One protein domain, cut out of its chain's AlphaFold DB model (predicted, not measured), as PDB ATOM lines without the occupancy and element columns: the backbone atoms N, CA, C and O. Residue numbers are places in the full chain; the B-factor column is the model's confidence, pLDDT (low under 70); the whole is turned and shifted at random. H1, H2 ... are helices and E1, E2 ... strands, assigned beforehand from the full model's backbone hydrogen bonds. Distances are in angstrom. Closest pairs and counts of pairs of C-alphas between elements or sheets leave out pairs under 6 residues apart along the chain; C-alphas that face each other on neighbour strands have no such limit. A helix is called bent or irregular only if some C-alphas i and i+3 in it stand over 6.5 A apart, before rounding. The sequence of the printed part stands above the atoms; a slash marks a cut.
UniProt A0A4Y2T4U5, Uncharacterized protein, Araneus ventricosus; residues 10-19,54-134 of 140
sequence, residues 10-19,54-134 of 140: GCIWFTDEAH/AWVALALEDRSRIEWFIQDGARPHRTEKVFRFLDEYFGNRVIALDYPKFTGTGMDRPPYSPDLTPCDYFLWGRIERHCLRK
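What this domain is: This is residues 10 to 19 and 54 to 134 of the 140 residues of an uncharacterized protein of Araneus ventricosus (UniProt A0A4Y2T4U5). A small three-stranded sheet has the helix H4 slantwise over one face, while the helices H1, H2 and H3 form a cluster beyond the sheet's edge at E3. The unnamed stretch of residues 104 to 117 leads from that cluster back to H4, and residues 129 to 134 stick out at the far end. The printed part has 91 residues with three named strands and four named helices, in the order E1 E2 E3 H1 H2 H3 H4; the sheet runs E2 E1 E3 and is mixed, and the class is mixed, helices and strands. The whole is compact, with a radius of gyration of the C-alphas of 14.0 A, and only just elongated, spanning 47 by 31 by 20 A.

Where its parts are: E1 is residues 12 to 19, 22.9 A from first to last C-alpha, and begins at C-alpha 12 at (-32.640, 12.053, 17.710). E2 is residues 54 to 58, 12.8 A long, and E3 residues 68 to 70. H1 is residues 75 to 78, H2 residues 80 to 90 with 14.9 A, beginning at C-alpha 80 at (-52.009, 22.832, 18.520), and H3 residues 99 to 103. H4, residues 118 to 132, is 20.6 A long and ends at C-alpha 132 at (-17.272, 37.587, 16.386). H4 is irregular: C-alphas 121 and 124 are 7.5 A apart.

How they stand to each other: E1 is the inner strand and its pairing is staggered, with E3 over residues 12 to 14 and with E2 over residues 14 to 18. E1 and E3 are parallel at 23 degrees, with N 13 and O 68 2.8 A apart, within hydrogen-bond range. E2 and E1 are antiparallel at 161 degrees, with N 14 and O 58 at 2.8 A and N 54 and O 18 at 2.9 A, both within that range. H4 is on the sheet, which gives two layers, a helix on one face of a sheet. Its height over the sheet is 10.0 A, and it lies over E2 and E1, slantwise to the strands at 38 degrees to E1 on the local plane. The closest C-alphas of E1 and H4, those of Asp 16 and Cys 119, are 6.4 A apart. H2 is not on the sheet, but only just, with 4 pairs of C-alphas within 10 A; its closest C-alpha pair with E3 is Phe 90 and Trp 68, 7.0 A. Residues 69 to 70 of E3 also pair, parallel, with residues 94 to 95. H2 and H3 touch, with the C-alphas of Phe 83 and Tyr 99 6.7 A apart. H1 is close to but not clearly touching H2, the C-alphas of His 77 and Phe 83 being 7.7 A apart. H2 and H4 are apart. In H2 and H3 every O i to N i+4 pair is within hydrogen-bond range, in H4 9 of 11, and H1 is too short for such a pair.

The domain as a whole: The two C-alphas farthest apart, those of Gly 104 and Lys 134, are 47.8 A apart. Residues 20 to 53 are not printed, and C-alphas 19 and 54 are 6.5 A apart across the cut. The link from H3 to H4 is long. Residues 64 to 66, 110 to 116 and 132 to 134 have pLDDT under 70.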
ATOM      1  N   GLY A  10     -28.440   8.501  19.230       81.19
ATOM      2  CA  GLY A  10     -27.945   8.690  17.865       81.19
ATOM      3  C   GLY A  10     -29.054   8.908  16.828       81.19
ATOM      4  O   GLY A  10     -28.787   9.456  15.761       81.19
ATOM      5  N   CYS A  11     -30.300   8.553  17.153       85.69
ATOM      6  CA  CYS A  11     -31.461   8.652  16.264       85.69
ATOM      7  C   CYS A  11     -32.379   9.848  16.592       85.69
ATOM      8  O   CYS A  11     -33.554   9.837  16.214       85.69
ATOM      9  N   ILE A  12     -31.875  10.867  17.298       87.75
ATOM     10  CA  ILE A  12     -32.640  12.053  17.710       87.75
ATOM     11  C   ILE A  12     -32.230  13.284  16.892       87.75
ATOM     12  O   ILE A  12     -31.045  13.606  16.789       87.75
ATOM     13  N   TRP A  13     -33.219  14.028  16.386       90.56
ATOM     14  CA  TRP A  13     -33.049  15.410  15.942       90.56
ATOM     15  C   TRP A  13     -33.177  16.385  17.103       90.56
ATOM     16  O   TRP A  13     -34.283  16.688  17.550       90.56
ATOM     17  N   PHE A  14     -32.038  16.914  17.537       89.88
ATOM     18  CA  PHE A  14     -31.949  18.030  18.467       89.88
ATOM     19  C   PHE A  14     -32.213  19.336  17.732       89.88
ATOM     20  O   PHE A  14     -31.389  19.757  16.921       89.88
ATOM     21  N   THR A  15     -33.357  19.961  18.007       90.94
ATOM     22  CA  THR A  15     -33.738  21.235  17.390       90.94
ATOM     23  C   THR A  15     -33.719  22.373  18.392       90.94
ATOM     24  O   THR A  15     -34.007  22.159  19.573       90.94
ATOM     25  N   ASP A  16     -33.319  23.555  17.926       90.56
ATOM     26  CA  ASP A  16     -33.259  24.757  18.753       90.56
ATOM     27  C   ASP A  16     -33.141  26.042  17.916       90.56
ATOM     28  O   ASP A  16     -32.760  26.011  16.733       90.56
ATOM     29  N   GLU A  17     -33.407  27.178  18.559       90.19
ATOM     30  CA  GLU A  17     -33.337  28.517  17.992       90.19
ATOM     31  C   GLU A  17     -32.388  29.421  18.780       90.19
ATOM     32  O   GLU A  17     -32.536  29.627  19.982       90.19
ATOM     33  N   ALA A  18     -31.472  30.085  18.073       87.31
ATOM     34  CA  ALA A  18     -30.577  31.070  18.672       87.31
ATOM     35  C   ALA A  18     -30.688  32.442  18.009       87.31
ATOM     36  O   ALA A  18     -30.837  32.581  16.792       87.31
ATOM     37  N   HIS A  19     -30.568  33.486  18.831       85.56
ATOM     38  CA  HIS A  19     -30.497  34.872  18.383       85.56
ATOM     39  C   HIS A  19     -29.043  35.340  18.288       85.56
ATOM     40  O   HIS A  19     -28.324  35.348  19.285       85.56
ATOM     41  N   ALA A  54     -31.532  32.042  14.024       90.06
ATOM     42  CA  ALA A  54     -31.170  30.809  13.346       90.06
ATOM     43  C   ALA A  54     -31.934  29.650  13.979       90.06
ATOM     44  O   ALA A  54     -31.967  29.543  15.199       90.06
ATOM     45  N   TRP A  55     -32.499  28.790  13.136       92.69
ATOM     46  CA  TRP A  55     -33.058  27.500  13.523       92.69
ATOM     47  C   TRP A  55     -32.124  26.399  13.035       92.69
ATOM     48  O   TRP A  55     -31.662  26.460  11.890       92.69
ATOM     49  N   VAL A  56     -31.838  25.405  13.871       91.50
ATOM     50  CA  VAL A  56     -31.003  24.259  13.489       91.50
ATOM     51  C   VAL A  56     -31.630  22.957  13.977       91.50
ATOM     52  O   VAL A  56     -32.200  22.911  15.059       91.50
ATOM     53  N   ALA A  57     -31.446  21.893  13.191       90.00
ATOM     54  CA  ALA A  57     -31.579  20.508  13.624       90.00
ATOM     55  C   ALA A  57     -30.212  19.811  13.569       90.00
ATOM     56  O   ALA A  57     -29.531  19.855  12.542       90.00
ATOM     57  N   LEU A  58     -29.820  19.159  14.664       88.25
ATOM     58  CA  LEU A  58     -28.602  18.361  14.780       88.25
ATOM     59  C   LEU A  58     -28.940  16.899  15.062       88.25
ATOM     60  O   LEU A  58     -29.806  16.605  15.879       88.25
ATOM     61  N   ALA A  59     -28.190  15.991  14.449       86.06
ATOM     62  CA  ALA A  59     -28.121  14.588  14.841       86.06
ATOM     63  C   ALA A  59     -26.697  14.282  15.316       86.06
ATOM     64  O   ALA A  59     -25.738  14.879  14.822       86.06
ATOM     65  N   LEU A  60     -26.551  13.382  16.291       80.81
ATOM     66  CA  LEU A  60     -25.231  13.005  16.811       80.81
ATOM     67  C   LEU A  60     -24.482  12.053  15.876       80.81
ATOM     68  O   LEU A  60     -23.253  12.048  15.863       80.81
ATOM     69  N   GLU A  61     -25.215  11.267  15.093       79.56
ATOM     70  CA  GLU A  61     -24.659  10.282  14.173       79.56
ATOM     71  C   GLU A  61     -25.317  10.407  12.797       79.56
ATOM     72  O   GLU A  61     -26.505  10.717  12.685       79.56
ATOM     73  N   ASP A  62     -24.549  10.139  11.738       73.81
ATOM     74  CA  ASP A  62     -25.056  10.053  10.365       73.81
ATOM     75  C   ASP A  62     -25.747   8.698  10.151       73.81
ATOM     76  O   ASP A  62     -25.226   7.769   9.528       73.81
ATOM     77  N   ARG A  63     -26.903   8.543  10.799       72.00
ATOM     78  CA  ARG A  63     -27.745   7.348  10.723       72.00
ATOM     79  C   ARG A  63     -28.802   7.560   9.644       72.00
ATOM     80  O   ARG A  63     -29.471   8.587   9.594       72.00
ATOM     81  N   SER A  64     -29.044   6.534   8.829       66.81
ATOM     82  CA  SER A  64     -30.046   6.572   7.752       66.81
ATOM     83  C   SER A  64     -31.499   6.684   8.240       66.81
ATOM     84  O   SER A  64     -32.409   6.837   7.427       66.81
ATOM     85  N   ARG A  65     -31.741   6.542   9.548       69.94
ATOM     86  CA  ARG A  65     -33.060   6.648  10.172       69.94
ATOM     87  C   ARG A  65     -32.955   7.457  11.449       69.94
ATOM     88  O   ARG A  65     -32.492   6.968  12.470       69.94
ATOM     89  N   ILE A  66     -33.410   8.694  11.356       65.94
ATOM     90  CA  ILE A  66     -33.676   9.531  12.513       65.94
ATOM     91  C   ILE A  66     -35.121   9.271  12.897       65.94
ATOM     92  O   ILE A  66     -36.020   9.300  12.054       65.94
ATOM     93  N   GLU A  67     -35.320   8.928  14.157       82.69
ATOM     94  CA  GLU A  67     -36.581   8.383  14.636       82.69
ATOM     95  C   GLU A  67     -37.313   9.388  15.514       82.69
ATOM     96  O   GLU A  67     -38.540   9.451  15.444       82.69
ATOM     97  N   TRP A  68     -36.572  10.205  16.267       90.06
ATOM     98  CA  TRP A  68     -37.112  11.084  17.295       90.06
ATOM     99  C   TRP A  68     -36.884  12.560  16.994       90.06
ATOM    100  O   TRP A  68     -35.831  12.956  16.497       90.06
ATOM    101  N   PHE A  69     -37.857  13.384  17.369       91.56
ATOM    102  CA  PHE A  69     -37.786  14.840  17.291       91.56
ATOM    103  C   PHE A  69     -37.815  15.438  18.700       91.56
ATOM    104  O   PHE A  69     -38.735  15.144  19.464       91.56
ATOM    105  N   ILE A  70     -36.842  16.284  19.052       91.12
ATOM    106  CA  ILE A  70     -36.861  17.048  20.307       91.12
ATOM    107  C   ILE A  70     -36.849  18.551  20.025       91.12
ATOM    108  O   ILE A  70     -36.020  19.043  19.260       91.12
ATOM    109  N   GLN A  71     -37.760  19.273  20.678       90.00
ATOM    110  CA  GLN A  71     -37.848  20.740  20.672       90.00
ATOM    111  C   GLN A  71     -38.051  21.264  22.096       90.00
ATOM    112  O   GLN A  71     -38.318  20.496  23.027       90.00
ATOM    113  N   ASP A  72     -37.834  22.556  22.314       87.38
ATOM    114  CA  ASP A  72     -37.964  23.168  23.636       87.38
ATOM    115  C   ASP A  72     -39.430  23.473  24.012       87.38
ATOM    116  O   ASP A  72     -40.382  23.131  23.307       87.38
ATOM    117  N   GLY A  73     -39.626  24.075  25.187       87.06
ATOM    118  CA  GLY A  73     -40.949  24.451  25.687       87.06
ATOM    119  C   GLY A  73     -41.434  25.837  25.251       87.06
ATOM    120  O   GLY A  73     -42.399  26.342  25.848       87.06
ATOM    121  N   ALA A  74     -40.787  26.495  24.280       87.44
ATOM    122  CA  ALA A  74     -41.164  27.840  23.866       87.44
ATOM    123  C   ALA A  74     -42.635  27.893  23.422       87.44
ATOM    124  O   ALA A  74     -43.193  26.957  22.852       87.44
ATOM    125  N   ARG A  75     -43.311  29.013  23.712       90.62
ATOM    126  CA  ARG A  75     -44.754  29.162  23.431       90.62
ATOM    127  C   ARG A  75     -45.127  28.870  21.966       90.62
ATOM    128  O   ARG A  75     -46.142  28.205  21.777       90.62
ATOM    129  N   PRO A  76     -44.354  29.304  20.948       92.31
ATOM    130  CA  PRO A  76     -44.658  28.978  19.553       92.31
ATOM    131  C   PRO A  76     -44.652  27.470  19.254       92.31
ATOM    132  O   PRO A  76     -45.453  27.011  18.441       92.31
ATOM    133  N   HIS A  77     -43.817  26.691  19.949       91.44
ATOM    134  CA  HIS A  77     -43.646  25.247  19.729       91.44
ATOM    135  C   HIS A  77     -44.770  24.404  20.328       91.44
ATOM    136  O   HIS A  77     -44.932  23.241  19.970       91.44
ATOM    137  N   ARG A  78     -45.575  25.001  21.214       92.38
ATOM    138  CA  ARG A  78     -46.669  24.337  21.937       92.38
ATOM    139  C   ARG A  78     -48.055  24.665  21.392       92.38
ATOM    140  O   ARG A  78     -49.061  24.465  22.068       92.38
ATOM    141  N   THR A  79     -48.125  25.230  20.190       94.88
ATOM    142  CA  THR A  79     -49.418  25.454  19.539       94.88
ATOM    143  C   THR A  79     -49.990  24.131  19.043       94.88
ATOM    144  O   THR A  79     -49.257  23.258  18.582       94.88
ATOM    145  N   GLU A  80     -51.315  24.004  19.063       95.06
ATOM    146  CA  GLU A  80     -52.009  22.832  18.520       95.06
ATOM    147  C   GLU A  80     -51.603  22.546  17.067       95.06
ATOM    148  O   GLU A  80     -51.402  21.396  16.693       95.06
ATOM    149  N   LYS A  81     -51.424  23.591  16.249       97.00
ATOM    150  CA  LYS A  81     -50.992  23.444  14.854       97.00
ATOM    151  C   LYS A  81     -49.620  22.774  14.746       97.00
ATOM    152  O   LYS A  81     -49.444  21.910  13.893       97.00
ATOM    153  N   VAL A  82     -48.671  23.159  15.604       95.69
ATOM    154  CA  VAL A  82     -47.342  22.533  15.652       95.69
ATOM    155  C   VAL A  82     -47.454  21.094  16.138       95.69
ATOM    156  O   VAL A  82     -46.901  20.206  15.504       95.69
ATOM    157  N   PHE A  83     -48.216  20.827  17.198       95.94
ATOM    158  CA  PHE A  83     -48.361  19.461  17.704       95.94
ATOM    159  C   PHE A  83     -49.058  18.518  16.724       95.94
ATOM    160  O   PHE A  83     -48.612  17.387  16.585       95.94
ATOM    161  N   ARG A  84     -50.081  18.974  15.992       97.00
ATOM    162  CA  ARG A  84     -50.708  18.176  14.922       97.00
ATOM    163  C   ARG A  84     -49.723  17.839  13.811       97.00
ATOM    164  O   ARG A  84     -49.691  16.702  13.363       97.00
ATOM    165  N   PHE A  85     -48.913  18.816  13.396       96.56
ATOM    166  CA  PHE A  85     -47.853  18.580  12.423       96.56
ATOM    167  C   PHE A  85     -46.844  17.556  12.957       96.56
ATOM    168  O   PHE A  85     -46.527  16.593  12.278       96.56
ATOM    169  N   LEU A  86     -46.370  17.699  14.192       94.94
ATOM    170  CA  LEU A  86     -45.411  16.746  14.752       94.94
ATOM    171  C   LEU A  86     -45.998  15.335  14.910       94.94
ATOM    172  O   LEU A  86     -45.302  14.363  14.630       94.94
ATOM    173  N   ASP A  87     -47.270  15.217  15.281       94.81
ATOM    174  CA  ASP A  87     -47.962  13.931  15.402       94.81
ATOM    175  C   ASP A  87     -48.129  13.229  14.049       94.81
ATOM    176  O   ASP A  87     -47.872  12.033  13.941       94.81
ATOM    177  N   GLU A  88     -48.442  13.977  12.986       95.50
ATOM    178  CA  GLU A  88     -48.559  13.437  11.624       95.50
ATOM    179  C   GLU A  88     -47.248  12.800  11.125       95.50
ATOM    180  O   GLU A  88     -47.275  11.745  10.489       95.50
ATOM    181  N   TYR A  89     -46.095  13.407  11.429       92.12
ATOM    182  CA  TYR A  89     -44.794  12.952  10.913       92.12
ATOM    183  C   TYR A  89     -44.046  12.014  11.871       92.12
ATOM    184  O   TYR A  89     -43.388  11.064  11.433       92.12
ATOM    185  N   PHE A  90     -44.125  12.264  13.178       91.69
ATOM    186  CA  PHE A  90     -43.327  11.565  14.191       91.69
ATOM    187  C   PHE A  90     -44.176  10.743  15.163       91.69
ATOM    188  O   PHE A  90     -43.650   9.811  15.776       91.69
ATOM    189  N   GLY A  91     -45.475  11.027  15.286       93.06
ATOM    190  CA  GLY A  91     -46.395  10.317  16.175       93.06
ATOM    191  C   GLY A  91     -45.891  10.279  17.616       93.06
ATOM    192  O   GLY A  91     -45.626  11.305  18.241       93.06
ATOM    193  N   ASN A  92     -45.672   9.073  18.139       92.38
ATOM    194  CA  ASN A  92     -45.164   8.865  19.495       92.38
ATOM    195  C   ASN A  92     -43.662   9.160  19.671       92.38
ATOM    196  O   ASN A  92     -43.143   8.945  20.765       92.38
ATOM    197  N   ARG A  93     -42.956   9.623  18.632       91.88
ATOM    198  CA  ARG A  93     -41.503   9.865  18.658       91.88
ATOM    199  C   ARG A  93     -41.143  11.344  18.796       91.88
ATOM    200  O   ARG A  93     -40.234  11.850  18.142       91.88
ATOM    201  N   VAL A  94     -41.872  12.050  19.652       92.94
ATOM    202  CA  VAL A  94     -41.665  13.475  19.925       92.94
ATOM    203  C   VAL A  94     -41.356  13.667  21.401       92.94
ATOM    204  O   VAL A  94     -42.041  13.118  22.266       92.94
ATOM    205  N   ILE A  95     -40.331  14.469  21.676       91.69
ATOM    206  CA  ILE A  95     -39.953  14.921  23.009       91.69
ATOM    207  C   ILE A  95     -40.192  16.428  23.069       91.69
ATOM    208  O   ILE A  95     -39.426  17.218  22.516       91.69
ATOM    209  N   ALA A  96     -41.286  16.842  23.700       91.69
ATOM    210  CA  ALA A  96     -41.652  18.251  23.790       91.69
ATOM    211  C   ALA A  96     -42.551  18.501  24.998       91.69
ATOM    212  O   ALA A  96     -43.360  17.654  25.376       91.69
ATOM    213  N   LEU A  97     -42.416  19.687  25.594       91.94
ATOM    214  CA  LEU A  97     -43.216  20.079  26.750       91.94
ATOM    215  C   LEU A  97     -44.707  20.117  26.384       91.94
ATOM    216  O   LEU A  97     -45.076  20.790  25.425       91.94
ATOM    217  N   ASP A  98     -45.545  19.453  27.179       92.75
ATOM    218  CA  ASP A  98     -47.005  19.328  26.996       92.75
ATOM    219  C   ASP A  98     -47.462  18.492  25.783       92.75
ATOM    220  O   ASP A  98     -48.666  18.276  25.623       92.75
ATOM    221  N   TYR A  99     -46.553  17.955  24.964       93.75
ATOM    222  CA  TYR A  99     -46.935  17.126  23.815       93.75
ATOM    223  C   TYR A  99     -47.725  15.869  24.220       93.75
ATOM    224  O   TYR A  99     -48.813  15.665  23.673       93.75
ATOM    225  N   PRO A 100     -47.310  15.092  25.248       93.81
ATOM    226  CA  PRO A 100     -48.092  13.938  25.692       93.81
ATOM    227  C   PRO A 100     -49.468  14.293  26.246       93.81
ATOM    228  O   PRO A 100     -50.383  13.477  26.186       93.81
ATOM    229  N   LYS A 101     -49.656  15.518  26.754       93.00
ATOM    230  CA  LYS A 101     -50.977  15.987  27.199       93.00
ATOM    231  C   LYS A 101     -51.916  16.238  26.020       93.00
ATOM    232  O   LYS A 101     -53.126  16.151  26.195       93.00
ATOM    233  N   PHE A 102     -51.370  16.565  24.849       93.44
ATOM    234  CA  PHE A 102     -52.133  16.818  23.632       93.44
ATOM    235  C   PHE A 102     -52.425  15.534  22.841       93.44
ATOM    236  O   PHE A 102     -53.567  15.329  22.436       93.44
ATOM    237  N   THR A 103     -51.428  14.668  22.633       93.12
ATOM    238  CA  THR A 103     -51.564  13.461  21.787       93.12
ATOM    239  C   THR A 103     -51.842  12.175  22.566       93.12
ATOM    240  O   THR A 103     -52.249  11.176  21.976       93.12
ATOM    241  N   GLY A 104     -51.589  12.152  23.878       92.88
ATOM    242  CA  GLY A 104     -51.585  10.923  24.679       92.88
ATOM    243  C   GLY A 104     -50.358  10.026  24.453       92.88
ATOM    244  O   GLY A 104     -50.308   8.928  25.004       92.88
ATOM    245  N   THR A 105     -49.373  10.464  23.658       91.94
ATOM    246  CA  THR A 105     -48.145   9.712  23.338       91.94
ATOM    247  C   THR A 105     -46.904  10.620  23.347       91.94
ATOM    248  O   THR A 105     -47.000  11.817  23.595       91.94
ATOM    249  N   GLY A 106     -45.712  10.075  23.087       89.62
ATOM    250  CA  GLY A 106     -44.464  10.844  23.148       89.62
ATOM    251  C   GLY A 106     -43.909  10.979  24.563       89.62
ATOM    252  O   GLY A 106     -44.365  10.319  25.498       89.62
ATOM    253  N   MET A 107     -42.888  11.821  24.714       89.50
ATOM    254  CA  MET A 107     -42.188  12.037  25.981       89.50
ATOM    255  C   MET A 107     -42.222  13.514  26.366       89.50
ATOM    256  O   MET A 107     -42.063  14.399  25.527       89.50
ATOM    257  N   ASP A 108     -42.425  13.786  27.653       86.62
ATOM    258  CA  ASP A 108     -42.402  15.157  28.157       86.62
ATOM    259  C   ASP A 108     -40.950  15.623  28.303       86.62
ATOM    260  O   ASP A 108     -40.096  14.894  28.821       86.62
ATOM    261  N   ARG A 109     -40.660  16.844  27.847       80.44
ATOM    262  CA  ARG A 109     -39.340  17.449  28.049       80.44
ATOM    263  C   ARG A 109     -39.297  18.081  29.445       80.44
ATOM    264  O   ARG A 109     -40.160  18.912  29.738       80.44
ATOM    265  N   PRO A 110     -38.305  17.764  30.299       69.69
ATOM    266  CA  PRO A 110     -38.201  18.404  31.603       69.69
ATOM    267  C   PRO A 110     -38.008  19.928  31.453       69.69
ATOM    268  O   PRO A 110     -37.264  20.381  30.574       69.69
ATOM    269  N   PRO A 111     -38.692  20.745  32.276       58.84
ATOM    270  CA  PRO A 111     -38.575  22.197  32.218       58.84
ATOM    271  C   PRO A 111     -37.183  22.664  32.677       58.84
ATOM    272  O   PRO A 111     -36.630  22.139  33.638       58.84
ATOM    273  N   TYR A 112     -36.660  23.708  32.022       57.88
ATOM    274  CA  TYR A 112     -35.367  24.347  32.328       57.88
ATOM    275  C   TYR A 112     -34.131  23.452  32.163       57.88
ATOM    276  O   TYR A 112     -33.189  23.552  32.946       57.88
ATOM    277  N   SER A 113     -34.110  22.632  31.111       63.25
ATOM    278  CA  SER A 113     -32.958  21.789  30.766       63.25
ATOM    279  C   SER A 113     -32.295  22.205  29.437       63.25
ATOM    280  O   SER A 113     -32.424  21.488  28.437       63.25
ATOM    281  N   PRO A 114     -31.647  23.389  29.370       57.47
ATOM    282  CA  PRO A 114     -30.864  23.800  28.197       57.47
ATOM    283  C   PRO A 114     -29.630  22.902  27.998       57.47
ATOM    284  O   PRO A 114     -29.203  22.638  26.882       57.47
ATOM    285  N   ASP A 115     -29.114  22.322  29.080       58.53
ATOM    286  CA  ASP A 115     -28.023  21.343  29.101       58.53
ATOM    287  C   ASP A 115     -28.344  20.019  28.387       58.53
ATOM    288  O   ASP A 115     -27.432  19.255  28.072       58.53
ATOM    289  N   LEU A 116     -29.619  19.753  28.088       63.59
ATOM    290  CA  LEU A 116     -30.048  18.559  27.358       63.59
ATOM    291  C   LEU A 116     -30.051  18.732  25.832       63.59
ATOM    292  O   LEU A 116     -30.463  17.807  25.130       63.59
ATOM    293  N   THR A 117     -29.588  19.872  25.298       72.69
ATOM    294  CA  THR A 117     -29.386  20.028  23.851       72.69
ATOM    295  C   THR A 117     -27.907  20.241  23.507       72.69
ATOM    296  O   THR A 117     -27.241  21.115  24.069       72.69
ATOM    297  N   PRO A 118     -27.363  19.490  22.532       79.88
ATOM    298  CA  PRO A 118     -26.062  19.793  21.935       79.88
ATOM    299  C   PRO A 118     -25.989  21.211  21.341       79.88
ATOM    300  O   PRO A 118     -24.897  21.770  21.206       79.88
ATOM    301  N   CYS A 119     -27.143  21.793  20.993       82.38
ATOM    302  CA  CYS A 119     -27.269  23.143  20.460       82.38
ATOM    303  C   CYS A 119     -26.755  24.193  21.459       82.38
ATOM    304  O   CYS A 119     -25.781  24.892  21.159       82.38
ATOM    305  N   ASP A 120     -27.325  24.223  22.665       79.62
ATOM    306  CA  ASP A 120     -26.928  25.137  23.743       79.62
ATOM    307  C   ASP A 120     -25.528  24.829  24.285       79.62
ATOM    308  O   ASP A 120     -24.705  25.731  24.466       79.62
ATOM    309  N   TYR A 121     -25.227  23.547  24.527       75.88
ATOM    310  CA  TYR A 121     -23.964  23.149  25.154       75.88
ATOM    311  C   TYR A 121     -22.741  23.376  24.247       75.88
ATOM    312  O   TYR A 121     -21.663  23.730  24.733       75.88
ATOM    313  N   PHE A 122     -22.877  23.166  22.934       80.75
ATOM    314  CA  PHE A 122     -21.736  23.126  22.015       80.75
ATOM    315  C   PHE A 122     -21.885  24.038  20.794       80.75
ATOM    316  O   PHE A 122     -20.980  24.836  20.514       80.75
ATOM    317  N   LEU A 123     -22.984  23.919  20.042       85.56
ATOM    318  CA  LEU A 123     -23.110  24.539  18.720       85.56
ATOM    319  C   LEU A 123     -23.090  26.066  18.798       85.56
ATOM    320  O   LEU A 123     -22.253  26.710  18.154       85.56
ATOM    321  N   TRP A 124     -24.000  26.650  19.578       85.44
ATOM    322  CA  TRP A 124     -24.235  28.091  19.547       85.44
ATOM    323  C   TRP A 124     -23.037  28.881  20.047       85.44
ATOM    324  O   TRP A 124     -22.593  29.805  19.365       85.44
ATOM    325  N   GLY A 125     -22.416  28.446  21.146       82.94
ATOM    326  CA  GLY A 125     -21.185  29.059  21.641       82.94
ATOM    327  C   GLY A 125     -20.033  29.002  20.628       82.94
ATOM    328  O   GLY A 125     -19.203  29.916  20.572       82.94
ATOM    329  N   ARG A 126     -19.964  27.961  19.786       84.06
ATOM    330  CA  ARG A 126     -18.946  27.855  18.729       84.06
ATOM    331  C   ARG A 126     -19.247  28.767  17.539       84.06
ATOM    332  O   ARG A 126     -18.319  29.419  17.052       84.06
ATOM    333  N   ILE A 127     -20.503  28.837  17.095       83.56
ATOM    334  CA  ILE A 127     -20.931  29.731  16.006       83.56
ATOM    335  C   ILE A 127     -20.738  31.191  16.417       83.56
ATOM    336  O   ILE A 127     -20.122  31.956  15.677       83.56
ATOM    337  N   GLU A 128     -21.179  31.562  17.618       79.56
ATOM    338  CA  GLU A 128     -21.071  32.924  18.141       79.56
ATOM    339  C   GLU A 128     -19.603  33.383  18.177       79.56
ATOM    340  O   GLU A 128     -19.260  34.417  17.603       79.56
ATOM    341  N   ARG A 129     -18.688  32.555  18.705       77.94
ATOM    342  CA  ARG A 129     -17.237  32.836  18.675       77.94
ATOM    343  C   ARG A 129     -16.677  32.996  17.260       77.94
ATOM    344  O   ARG A 129     -15.763  33.795  17.061       77.94
ATOM    345  N   HIS A 130     -17.169  32.228  16.286       78.25
ATOM    346  CA  HIS A 130     -16.706  32.336  14.902       78.25
ATOM    347  C   HIS A 130     -17.205  33.623  14.232       78.25
ATOM    348  O   HIS A 130     -16.420  34.306  13.574       78.25
ATOM    349  N   CYS A 131     -18.474  33.982  14.436       70.44
ATOM    350  CA  CYS A 131     -19.064  35.215  13.917       70.44
ATOM    351  C   CYS A 131     -18.354  36.464  14.461       70.44
ATOM    352  O   CYS A 131     -18.074  37.380  13.694       70.44
ATOM    353  N   LEU A 132     -17.982  36.469  15.745       65.31
ATOM    354  CA  LEU A 132     -17.272  37.587  16.386       65.31
ATOM    355  C   LEU A 132     -15.794  37.696  15.996       65.31
ATOM    356  O   LEU A 132     -15.206  38.768  16.094       65.31
ATOM    357  N   ARG A 133     -15.162  36.591  15.577       58.09
ATOM    358  CA  ARG A 133     -13.756  36.589  15.134       58.09
ATOM    359  C   ARG A 133     -13.558  37.173  13.741       58.09
ATOM    360  O   ARG A 133     -12.411  37.404  13.357       58.09
ATOM    361  N   LYS A 134     -14.626  37.380  12.968       50.47
ATOM    362  CA  LYS A 134     -14.511  38.094  11.698       50.47
ATOM    363  C   LYS A 134     -14.358  39.584  12.015       50.47
ATOM    364  O   LYS A 134     -15.234  40.122  12.688       50.47
TER     365      LYS A 134